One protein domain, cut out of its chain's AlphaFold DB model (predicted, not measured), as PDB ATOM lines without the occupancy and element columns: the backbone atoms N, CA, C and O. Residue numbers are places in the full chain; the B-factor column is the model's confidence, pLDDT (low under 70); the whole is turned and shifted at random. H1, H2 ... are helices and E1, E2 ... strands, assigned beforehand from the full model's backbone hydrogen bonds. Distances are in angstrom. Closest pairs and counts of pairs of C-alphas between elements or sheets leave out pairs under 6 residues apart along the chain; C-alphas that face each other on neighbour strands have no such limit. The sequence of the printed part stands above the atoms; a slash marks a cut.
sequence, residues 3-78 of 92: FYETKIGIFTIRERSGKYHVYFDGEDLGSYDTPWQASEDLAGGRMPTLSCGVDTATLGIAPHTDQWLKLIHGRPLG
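Overview. This is residues 3 to 78 of the 92 residues of an uncharacterized protein of Gimesia chilikensis (UniProt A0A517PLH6). One strongly twisted, curled sheet of four strands, E1 to E4, has the helix H1 packed over one face, running along the strands. The tiny helix H2 grazes the sheet beyond the end of H1, and a small hairpin, E5 and E6, lies farthest from the middle, meeting E1 through E5. You will find 76 printed residues with two named helices and six named strands, which come along the chain as E1 E2 E3 E4 H1 H2 E5 E6; the class is mixed, helices and strands, and both sheets, of order E1 - E2 - E3 - E4 and E5 - E6, are antiparallel. The whole is compact, with a radius of gyration of the C-alphas of 11.7 A and spans of 34 by 25 by 21 A.

Arrangement. Begin with E1, residues 3 to 6, and E2, 9 to 16, a hairpin with N 4 and O 11 at 2.9 A. E3, residues 19 to 24, follows in a hairpin with E2, N 14 and O 21 at 2.9 A. E4, residues 27 to 32, ends this meander, each strand the antiparallel neighbour of the one before; look for N 22 and O 30 at 3.0 A. H1, residues 35 to 43, is on the sheet at a height of 8.4 A, over E3, but only just over that strand alone: 4 of its C-alphas fall on E3, 2 on E2. Its closest C-alphas to E3 are Pro 35 and Tyr 20, 5.7 A. H2, residues 56 to 59, touches H1, closest at the C-alphas of Ala 57 and Ala 43, 5.1 A. E5, residues 69 to 72, and E6, 75 to 77, form a hairpin, N 77 and O 70 at 2.8 A; the closest C-alphas of E1 and E5 are Phe 3 and Leu 69, 5.0 A. In H1 every O i to N i+4 pair is within hydrogen-bond range; H2 is too short for one.

Along the chain. Find C-alpha 3 at (565.695, 577.091, 467.726), where E1 begins. E2 runs 21.7 A, E3 16.5 A, E4 15.1 A and H1 12.5 A from first to last C-alpha. E6 ends at C-alpha 77, (564.428, 566.064, 467.848).

Size, cuts and confidence. The farthest C-alphas, of Gly 53 and His 73, are 34.4 A apart. The printed part has no cut; H1 to H2 is the long link, 12 residues. Model confidence is under 70 at residues 48 to 49, 52 and 73 to 78.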
ATOM      1  N   PHE A   3     564.529 576.266 467.430       90.31
ATOM      2  CA  PHE A   3     565.695 577.091 467.726       90.31
ATOM      3  C   PHE A   3     566.625 577.144 466.521       90.31
ATOM      4  O   PHE A   3     566.865 576.118 465.878       90.31
ATOM      5  N   TYR A   4     567.178 578.323 466.266       89.19
ATOM      6  CA  TYR A   4     568.230 578.520 465.282       89.19
ATOM      7  C   TYR A   4     569.294 579.448 465.844       89.19
ATOM      8  O   TYR A   4     569.006 580.582 466.231       89.19
ATOM      9  N   GLU A   5     570.521 578.949 465.916       88.94
ATOM     10  CA  GLU A   5     571.666 579.719 466.375       88.94
ATOM     11  C   GLU A   5     572.268 580.493 465.201       88.94
ATOM     12  O   GLU A   5     572.509 579.942 464.128       88.94
ATOM     13  N   THR A   6     572.500 581.784 465.404       86.00
ATOM     14  CA  THR A   6     573.163 582.669 464.442       86.00
ATOM     15  C   THR A   6     574.346 583.359 465.111       86.00
ATOM     16  O   THR A   6     574.461 583.374 466.335       86.00
ATOM     17  N   LYS A   7     575.190 584.027 464.316       85.00
ATOM     18  CA  LYS A   7     576.337 584.802 464.824       85.00
ATOM     19  C   LYS A   7     575.970 585.916 465.820       85.00
ATOM     20  O   LYS A   7     576.852 586.381 466.531       85.00
ATOM     21  N   ILE A   8     574.712 586.371 465.839       84.81
ATOM     22  CA  ILE A   8     574.246 587.453 466.724       84.81
ATOM     23  C   ILE A   8     573.415 586.951 467.910       84.81
ATOM     24  O   ILE A   8     573.077 587.744 468.782       84.81
ATOM     25  N   GLY A   9     573.058 585.665 467.944       87.88
ATOM     26  CA  GLY A   9     572.197 585.100 468.980       87.88
ATOM     27  C   GLY A   9     571.248 584.025 468.459       87.88
ATOM     28  O   GLY A   9     571.315 583.598 467.303       87.88
ATOM     29  N   ILE A  10     570.353 583.578 469.339       90.44
ATOM     30  CA  ILE A  10     569.437 582.464 469.081       90.44
ATOM     31  C   ILE A  10     568.045 583.005 468.758       90.44
ATOM     32  O   ILE A  10     567.432 583.695 469.572       90.44
ATOM     33  N   PHE A  11     567.521 582.619 467.599       90.38
ATOM     34  CA  PHE A  11     566.119 582.816 467.248       90.38
ATOM     35  C   PHE A  11     565.298 581.638 467.749       90.38
ATOM     36  O   PHE A  11     565.698 580.478 467.602       90.38
ATOM     37  N   THR A  12     564.129 581.921 468.321       92.00
ATOM     38  CA  THR A  12     563.207 580.875 468.774       92.00
ATOM     39  C   THR A  12     561.817 581.067 468.197       92.00
ATOM     40  O   THR A  12     561.289 582.171 468.212       92.00
ATOM     41  N   ILE A  13     561.208 579.979 467.724       92.25
ATOM     42  CA  ILE A  13     559.808 579.961 467.292       92.25
ATOM     43  C   ILE A  13     559.003 579.175 468.322       92.25
ATOM     44  O   ILE A  13     559.271 577.993 468.586       92.25
ATOM     45  N   ARG A  14     558.007 579.834 468.914       91.50
ATOM     46  CA  ARG A  14     557.149 579.277 469.964       91.50
ATOM     47  C   ARG A  14     555.697 579.321 469.525       91.50
ATOM     48  O   ARG A  14     555.223 580.342 469.047       91.50
ATOM     49  N   GLU A  15     554.992 578.216 469.715       90.94
ATOM     50  CA  GLU A  15     553.546 578.199 469.524       90.94
ATOM     51  C   GLU A  15     552.871 578.774 470.774       90.94
ATOM     52  O   GLU A  15     553.143 578.333 471.894       90.94
ATOM     53  N   ARG A  16     551.997 579.763 470.584       89.00
ATOM     54  CA  ARG A  16     551.164 580.362 471.625       89.00
ATOM     55  C   ARG A  16     549.786 580.640 471.037       89.00
ATOM     56  O   ARG A  16     549.666 581.335 470.036       89.00
ATOM     57  N   SER A  17     548.743 580.093 471.658       89.06
ATOM     58  CA  SER A  17     547.348 580.314 471.241       89.06
ATOM     59  C   SER A  17     547.075 579.991 469.758       89.06
ATOM     60  O   SER A  17     546.306 580.692 469.107       89.06
ATOM     61  N   GLY A  18     547.727 578.958 469.209       89.88
ATOM     62  CA  GLY A  18     547.585 578.553 467.803       89.88
ATOM     63  C   GLY A  18     548.330 579.433 466.791       89.88
ATOM     64  O   GLY A  18     548.178 579.230 465.590       89.88
ATOM     65  N   LYS A  19     549.135 580.396 467.252       92.81
ATOM     66  CA  LYS A  19     550.037 581.205 466.424       92.81
ATOM     67  C   LYS A  19     551.489 580.894 466.755       92.81
ATOM     68  O   LYS A  19     551.813 580.479 467.868       92.81
ATOM     69  N   TYR A  20     552.371 581.126 465.796       92.56
ATOM     70  CA  TYR A  20     553.807 580.922 465.929       92.56
ATOM     71  C   TYR A  20     554.498 582.267 466.095       92.56
ATOM     72  O   TYR A  20     554.552 583.060 465.162       92.56
ATOM     73  N   HIS A  21     555.005 582.518 467.293       92.75
ATOM     74  CA  HIS A  21     555.707 583.745 467.646       92.75
ATOM     75  C   HIS A  21     557.211 583.561 467.500       92.75
ATOM     76  O   HIS A  21     557.765 582.556 467.966       92.75
ATOM     77  N   VAL A  22     557.862 584.537 466.874       91.00
ATOM     78  CA  VAL A  22     559.317 584.601 466.744       91.00
ATOM     79  C   VAL A  22     559.879 585.445 467.875       91.00
ATOM     80  O   VAL A  22     559.449 586.574 468.070       91.00
ATOM     81  N   TYR A  23     560.886 584.919 468.567       90.75
ATOM     82  CA  TYR A  23     561.628 585.661 469.576       90.75
ATOM     83  C   TYR A  23     563.114 585.735 469.253       90.75
ATOM     84  O   TYR A  23     563.719 584.716 468.902       90.75
ATOM     85  N   PHE A  24     563.700 586.910 469.472       88.94
ATOM     86  CA  PHE A  24     565.142 587.146 469.478       88.94
ATOM     87  C   PHE A  24     565.496 587.985 470.705       88.94
ATOM     88  O   PHE A  24     564.870 589.009 470.941       88.94
ATOM     89  N   ASP A  25     566.443 587.522 471.522       84.81
ATOM     90  CA  ASP A  25     566.860 588.203 472.764       84.81
ATOM     91  C   ASP A  25     565.699 588.586 473.718       84.81
ATOM     92  O   ASP A  25     565.733 589.573 474.444       84.81
ATOM     93  N   GLY A  26     564.620 587.794 473.708       84.12
ATOM     94  CA  GLY A  26     563.413 588.052 474.502       84.12
ATOM     95  C   GLY A  26     562.412 589.031 473.875       84.12
ATOM     96  O   GLY A  26     561.298 589.143 474.388       84.12
ATOM     97  N   GLU A  27     562.751 589.671 472.757       86.00
ATOM     98  CA  GLU A  27     561.853 590.518 471.966       86.00
ATOM     99  C   GLU A  27     560.932 589.656 471.088       86.00
ATOM    100  O   GLU A  27     561.397 588.696 470.475       86.00
ATOM    101  N   ASP A  28     559.632 589.973 471.038       88.56
ATOM    102  CA  ASP A  28     558.675 589.354 470.107       88.56
ATOM    103  C   ASP A  28     558.752 590.087 468.765       88.56
ATOM    104  O   ASP A  28     558.379 591.256 468.668       88.56
ATOM    105  N   LEU A  29     559.259 589.404 467.741       86.56
ATOM    106  CA  LEU A  29     559.457 589.976 466.410       86.56
ATOM    107  C   LEU A  29     558.213 589.849 465.523       86.56
ATOM    108  O   LEU A  29     558.158 590.461 464.458       86.56
ATOM    109  N   GLY A  30     557.222 589.049 465.926       87.88
ATOM    110  CA  GLY A  30     556.006 588.855 465.147       87.88
ATOM    111  C   GLY A  30     555.342 587.496 465.338       87.88
ATOM    112  O   GLY A  30     555.943 586.520 465.795       87.88
ATOM    113  N   SER A  31     554.074 587.436 464.923       90.38
ATOM    114  CA  SER A  31     553.211 586.258 465.011       90.38
ATOM    115  C   SER A  31     552.769 585.769 463.633       90.38
ATOM    116  O   SER A  31     552.270 586.555 462.830       90.38
ATOM    117  N   TYR A  32     552.856 584.461 463.411       91.75
ATOM    118  CA  TYR A  32     552.596 583.802 462.132       91.75
ATOM    119  C   TYR A  32     551.570 582.675 462.263       91.75
ATOM    120  O   TYR A  32     551.385 582.105 463.340       91.75
ATOM    121  N   ASP A  33     550.921 582.321 461.154       92.12
ATOM    122  CA  ASP A  33     550.010 581.169 461.084       92.12
ATOM    123  C   ASP A  33     550.755 579.835 461.053       92.12
ATOM    124  O   ASP A  33     550.268 578.829 461.565       92.12
ATOM    125  N   THR A  34     551.957 579.821 460.479       90.75
ATOM    126  CA  THR A  34     552.789 578.620 460.380       90.75
ATOM    127  C   THR A  34     554.230 578.925 460.786       90.75
ATOM    128  O   THR A  34     554.711 580.040 460.574       90.75
ATOM    129  N   PRO A  35     554.966 577.941 461.332       89.06
ATOM    130  CA  PRO A  35     556.359 578.147 461.718       89.06
ATOM    131  C   PRO A  35     557.266 578.314 460.487       89.06
ATOM    132  O   PRO A  35     558.334 578.906 460.586       89.06
ATOM    133  N   TRP A  36     556.820 577.837 459.322       90.25
ATOM    134  CA  TRP A  36     557.502 578.003 458.044       90.25
ATOM    135  C   TRP A  36     557.515 579.454 457.559       90.25
ATOM    136  O   TRP A  36     558.565 579.963 457.184       90.25
ATOM    137  N   GLN A  37     556.372 580.148 457.612       90.50
ATOM    138  CA  GLN A  37     556.317 581.571 457.252       90.50
ATOM    139  C   GLN A  37     557.271 582.399 458.118       90.50
ATOM    140  O   GLN A  37     557.984 583.257 457.608       90.50
ATOM    141  N   ALA A  38     557.335 582.081 459.413       89.50
ATOM    142  CA  ALA A  38     558.274 582.707 460.332       89.50
ATOM    143  C   ALA A  38     559.742 582.495 459.911       89.50
ATOM    144  O   ALA A  38     560.522 583.447 459.913       89.50
ATOM    145  N   SER A  39     560.138 581.269 459.537       89.69
ATOM    146  CA  SER A  39     561.515 580.994 459.102       89.69
ATOM    147  C   SER A  39     561.853 581.614 457.747       89.69
ATOM    148  O   SER A  39     562.967 582.108 457.579       89.69
ATOM    149  N   GLU A  40     560.915 581.632 456.796       90.06
ATOM    150  CA  GLU A  40     561.113 582.267 455.488       90.06
ATOM    151  C   GLU A  40     561.308 583.780 455.597       90.06
ATOM    152  O   GLU A  40     562.224 584.321 454.976       90.06
ATOM    153  N   ASP A  41     560.488 584.469 456.392       87.44
ATOM    154  CA  ASP A  41     560.598 585.922 456.541       87.44
ATOM    155  C   ASP A  41     561.886 586.329 457.271       87.44
ATOM    156  O   ASP A  41     562.518 587.322 456.894       87.44
ATOM    157  N   LEU A  42     562.330 585.528 458.250       85.44
ATOM    158  CA  LEU A  42     563.634 585.698 458.899       85.44
ATOM    159  C   LEU A  42     564.791 585.511 457.914       85.44
ATOM    160  O   LEU A  42     565.691 586.350 457.860       85.44
ATOM    161  N   ALA A  43     564.763 584.435 457.126       87.12
ATOM    162  CA  ALA A  43     565.792 584.142 456.132       87.12
ATOM    163  C   ALA A  43     565.830 585.179 454.999       87.12
ATOM    164  O   ALA A  43     566.894 585.465 454.457       87.12
ATOM    165  N   GLY A  44     564.675 585.746 454.647       82.81
ATOM    166  CA  GLY A  44     564.530 586.715 453.567       82.81
ATOM    167  C   GLY A  44     564.797 588.171 453.947       82.81
ATOM    168  O   GLY A  44     564.694 589.019 453.066       82.81
ATOM    169  N   GLY A  45     565.077 588.485 455.218       78.62
ATOM    170  CA  GLY A  45     565.255 589.880 455.655       78.62
ATOM    171  C   GLY A  45     563.980 590.719 455.560       78.62
ATOM    172  O   GLY A  45     564.050 591.940 455.464       78.62
ATOM    173  N   ARG A  46     562.802 590.079 455.535       73.88
ATOM    174  CA  ARG A  46     561.506 590.784 455.449       73.88
ATOM    175  C   ARG A  46     561.008 591.267 456.806       73.88
ATOM    176  O   ARG A  46     560.045 592.026 456.875       73.88
ATOM    177  N   MET A  47     561.658 590.809 457.871       70.31
ATOM    178  CA  MET A  47     561.456 591.321 459.215       70.31
ATOM    179  C   MET A  47     561.916 592.781 459.307       70.31
ATOM    180  O   MET A  47     562.859 593.174 458.611       70.31
ATOM    181  N   PRO A  48     561.300 593.587 460.190       64.56
ATOM    182  CA  PRO A  48     561.855 594.876 460.575       64.56
ATOM    183  C   PRO A  48     563.320 594.704 460.972       64.56
ATOM    184  O   PRO A  48     563.691 593.689 461.568       64.56
ATOM    185  N   THR A  49     564.156 595.689 460.640       68.50
ATOM    186  CA  THR A  49     565.551 595.690 461.082       68.50
ATOM    187  C   THR A  49     565.565 595.489 462.590       68.50
ATOM    188  O   THR A  49     564.885 596.223 463.309       68.50
ATOM    189  N   LEU A  50     566.300 594.478 463.057       71.75
ATOM    190  CA  LEU A  50     566.397 594.206 464.487       71.75
ATOM    191  C   LEU A  50     566.852 595.473 465.210       71.75
ATOM    192  O   LEU A  50     567.619 596.262 464.655       71.75
ATOM    193  N   SER A  51     566.471 595.620 466.476       70.19
ATOM    194  CA  SER A  51     566.910 596.729 467.332       70.19
ATOM    195  C   SER A  51     568.445 596.903 467.363       70.19
ATOM    196  O   SER A  51     568.947 597.999 467.599       70.19
ATOM    197  N   CYS A  52     569.209 595.846 467.057       68.38
ATOM    198  CA  CYS A  52     570.669 595.863 466.926       68.38
ATOM    199  C   CYS A  52     571.207 596.344 465.557       68.38
ATOM    200  O   CYS A  52     572.419 596.349 465.349       68.38
ATOM    201  N   GLY A  53     570.338 596.737 464.620       72.94
ATOM    202  CA  GLY A  53     570.703 597.249 463.294       72.94
ATOM    203  C   GLY A  53     571.159 596.186 462.289       72.94
ATOM    204  O   GLY A  53     571.713 596.534 461.248       72.94
ATOM    205  N   VAL A  54     570.962 594.899 462.585       76.75
ATOM    206  CA  VAL A  54     571.420 593.788 461.737       76.75
ATOM    207  C   VAL A  54     570.299 593.294 460.827       76.75
ATOM    208  O   VAL A  54     569.193 593.009 461.285       76.75
ATOM    209  N   ASP A  55     570.616 593.141 459.541       79.19
ATOM    210  CA  ASP A  55     569.744 592.505 458.555       79.19
ATOM    211  C   ASP A  55     569.782 590.977 458.706       79.19
ATOM    212  O   ASP A  55     570.845 590.344 458.593       79.19
ATOM    213  N   THR A  56     568.612 590.379 458.945       77.75
ATOM    214  CA  THR A  56     568.462 588.939 459.160       77.75
ATOM    215  C   THR A  56     568.786 588.116 457.915       77.75
ATOM    216  O   THR A  56     569.248 586.981 458.059       77.75
ATOM    217  N   ALA A  57     568.681 588.688 456.708       80.94
ATOM    218  CA  ALA A  57     569.079 588.012 455.470       80.94
ATOM    219  C   ALA A  57     570.575 587.651 455.453       80.94
ATOM    220  O   ALA A  57     570.994 586.675 454.830       80.94
ATOM    221  N   THR A  58     571.400 588.397 456.192       80.75
ATOM    222  CA  THR A  58     572.855 588.176 456.269       80.75
ATOM    223  C   THR A  58     573.268 587.139 457.319       80.75
ATOM    224  O   THR A  58     574.461 586.864 457.494       80.75
ATOM    225  N   LEU A  59     572.304 586.585 458.060       81.62
ATOM    226  CA  LEU A  59     572.551 585.687 459.190       81.62
ATOM    227  C   LEU A  59     572.608 584.210 458.792       81.62
ATOM    228  O   LEU A  59     572.933 583.376 459.636       81.62
ATOM    229  N   GLY A  60     572.308 583.881 457.530       82.31
ATOM    230  CA  GLY A  60     572.286 582.498 457.052       82.31
ATOM    231  C   GLY A  60     571.207 581.660 457.735       82.31
ATOM    232  O   GLY A  60     571.417 580.474 457.987       82.31
ATOM    233  N   ILE A  61     570.079 582.280 458.094       85.75
ATOM    234  CA  ILE A  61     568.934 581.572 458.668       85.75
ATOM    235  C   ILE A  61     568.351 580.651 457.601       85.75
ATOM    236  O   ILE A  61     568.103 581.067 456.471       85.75
ATOM    237  N   ALA A  62     568.135 579.389 457.961       85.38
ATOM    238  CA  ALA A  62     567.511 578.445 457.056       85.38
ATOM    239  C   ALA A  62     566.028 578.814 456.855       85.38
ATOM    240  O   ALA A  62     565.297 578.906 457.849       85.38
ATOM    241  N   PRO A  63     565.554 578.951 455.603       86.25
ATOM    242  CA  PRO A  63     564.173 579.346 455.316       86.25
ATOM    243  C   PRO A  63     563.147 578.280 455.721       86.25
ATOM    244  O   PRO A  63     561.958 578.564 455.788       86.25
ATOM    245  N   HIS A  64     563.596 577.051 455.995       85.94
ATOM    246  CA  HIS A  64     562.748 575.911 456.320       85.94
ATOM    247  C   HIS A  64     563.009 575.446 457.755       85.94
ATOM    248  O   HIS A  64     564.152 575.179 458.140       85.94
ATOM    249  N   THR A  65     561.943 575.235 458.526       83.56
ATOM    250  CA  THR A  65     562.035 574.819 459.936       83.56
ATOM    251  C   THR A  65     562.597 573.418 460.167       83.56
ATOM    252  O   THR A  65     562.923 573.076 461.299       83.56
ATOM    253  N   ASP A  66     562.740 572.600 459.124       84.50
ATOM    254  CA  ASP A  66     563.350 571.265 459.231       84.50
ATOM    255  C   ASP A  66     564.856 571.340 459.522       84.50
ATOM    256  O   ASP A  66     565.445 570.424 460.096       84.50
ATOM    257  N   GLN A  67     565.482 572.466 459.174       80.12
ATOM    258  CA  GLN A  67     566.881 572.765 459.482       80.12
ATOM    259  C   GLN A  67     567.051 573.420 460.861       80.12
ATOM    260  O   GLN A  67     568.171 573.621 461.322       80.12
ATOM    261  N   TRP A  68     565.950 573.682 461.568       87.62
ATOM    262  CA  TRP A  68     565.969 574.219 462.920       87.62
ATOM    263  C   TRP A  68     565.933 573.098 463.950       87.62
ATOM    264  O   TRP A  68     565.270 572.074 463.769       87.62
ATOM    265  N   LEU A  69     566.591 573.318 465.086       86.00
ATOM    266  CA  LEU A  69     566.532 572.376 466.193       86.00
ATOM    267  C   LEU A  69     565.115 572.389 466.777       86.00
ATOM    268  O   LEU A  69     564.686 573.372 467.386       86.00
ATOM    269  N   LYS A  70     564.373 571.294 466.606       84.44
ATOM    270  CA  LYS A  70     563.009 571.165 467.126       84.44
ATOM    271  C   LYS A  70     563.043 570.515 468.507       84.44
ATOM    272  O   LYS A  70     563.389 569.348 468.624       84.44
ATOM    273  N   LEU A  71     562.634 571.223 469.560       77.19
ATOM    274  CA  LEU A  71     562.369 570.602 470.863       77.19
ATOM    275  C   LEU A  71     560.946 570.033 470.883       77.19
ATOM    276  O   LEU A  71     559.969 570.772 470.699       77.19
ATOM    277  N   ILE A  72     560.834 568.733 471.164       70.56
ATOM    278  CA  ILE A  72     559.573 568.046 471.464       70.56
ATOM    279  C   ILE A  72     559.706 567.438 472.869       70.56
ATOM    280  O   ILE A  72     560.649 566.698 473.135       70.56
ATOM    281  N   HIS A  73     558.795 567.773 473.789       65.81
ATOM    282  CA  HIS A  73     558.808 567.286 475.183       65.81
ATOM    283  C   HIS A  73     560.148 567.496 475.926       65.81
ATOM    284  O   HIS A  73     560.621 566.612 476.637       65.81
ATOM    285  N   GLY A  74     560.800 568.648 475.726       60.97
ATOM    286  CA  GLY A  74     562.080 568.964 476.376       60.97
ATOM    287  C   GLY A  74     563.294 568.208 475.821       60.97
ATOM    288  O   GLY A  74     564.383 568.343 476.370       60.97
ATOM    289  N   ARG A  75     563.142 567.442 474.730       61.50
ATOM    290  CA  ARG A  75     564.263 566.803 474.028       61.50
ATOM    291  C   ARG A  75     564.423 567.364 472.615       61.50
ATOM    292  O   ARG A  75     563.415 567.541 471.925       61.50
ATOM    293  N   PRO A  76     565.659 567.624 472.156       60.12
ATOM    294  CA  PRO A  76     565.914 567.948 470.761       60.12
ATOM    295  C   PRO A  76     565.596 566.746 469.884       60.12
ATOM    296  O   PRO A  76     566.216 565.690 469.990       60.12
ATOM    297  N   LEU A  77     564.612 566.914 469.005       61.06
ATOM    298  CA  LEU A  77     564.428 566.064 467.848       61.06
ATOM    299  C   LEU A  77     565.539 566.444 466.865       61.06
ATOM    300  O   LEU A  77     565.445 567.445 466.158       61.06
ATOM    301  N   GLY A  78     566.630 565.683 466.917       50.69
ATOM    302  CA  GLY A  78     567.817 565.923 466.110       50.69
ATOM    303  C   GLY A  78     567.488 565.905 464.624       50.69
ATOM    304  O   GLY A  78     567.123 564.873 464.064       50.69
TER     305      GLY A  78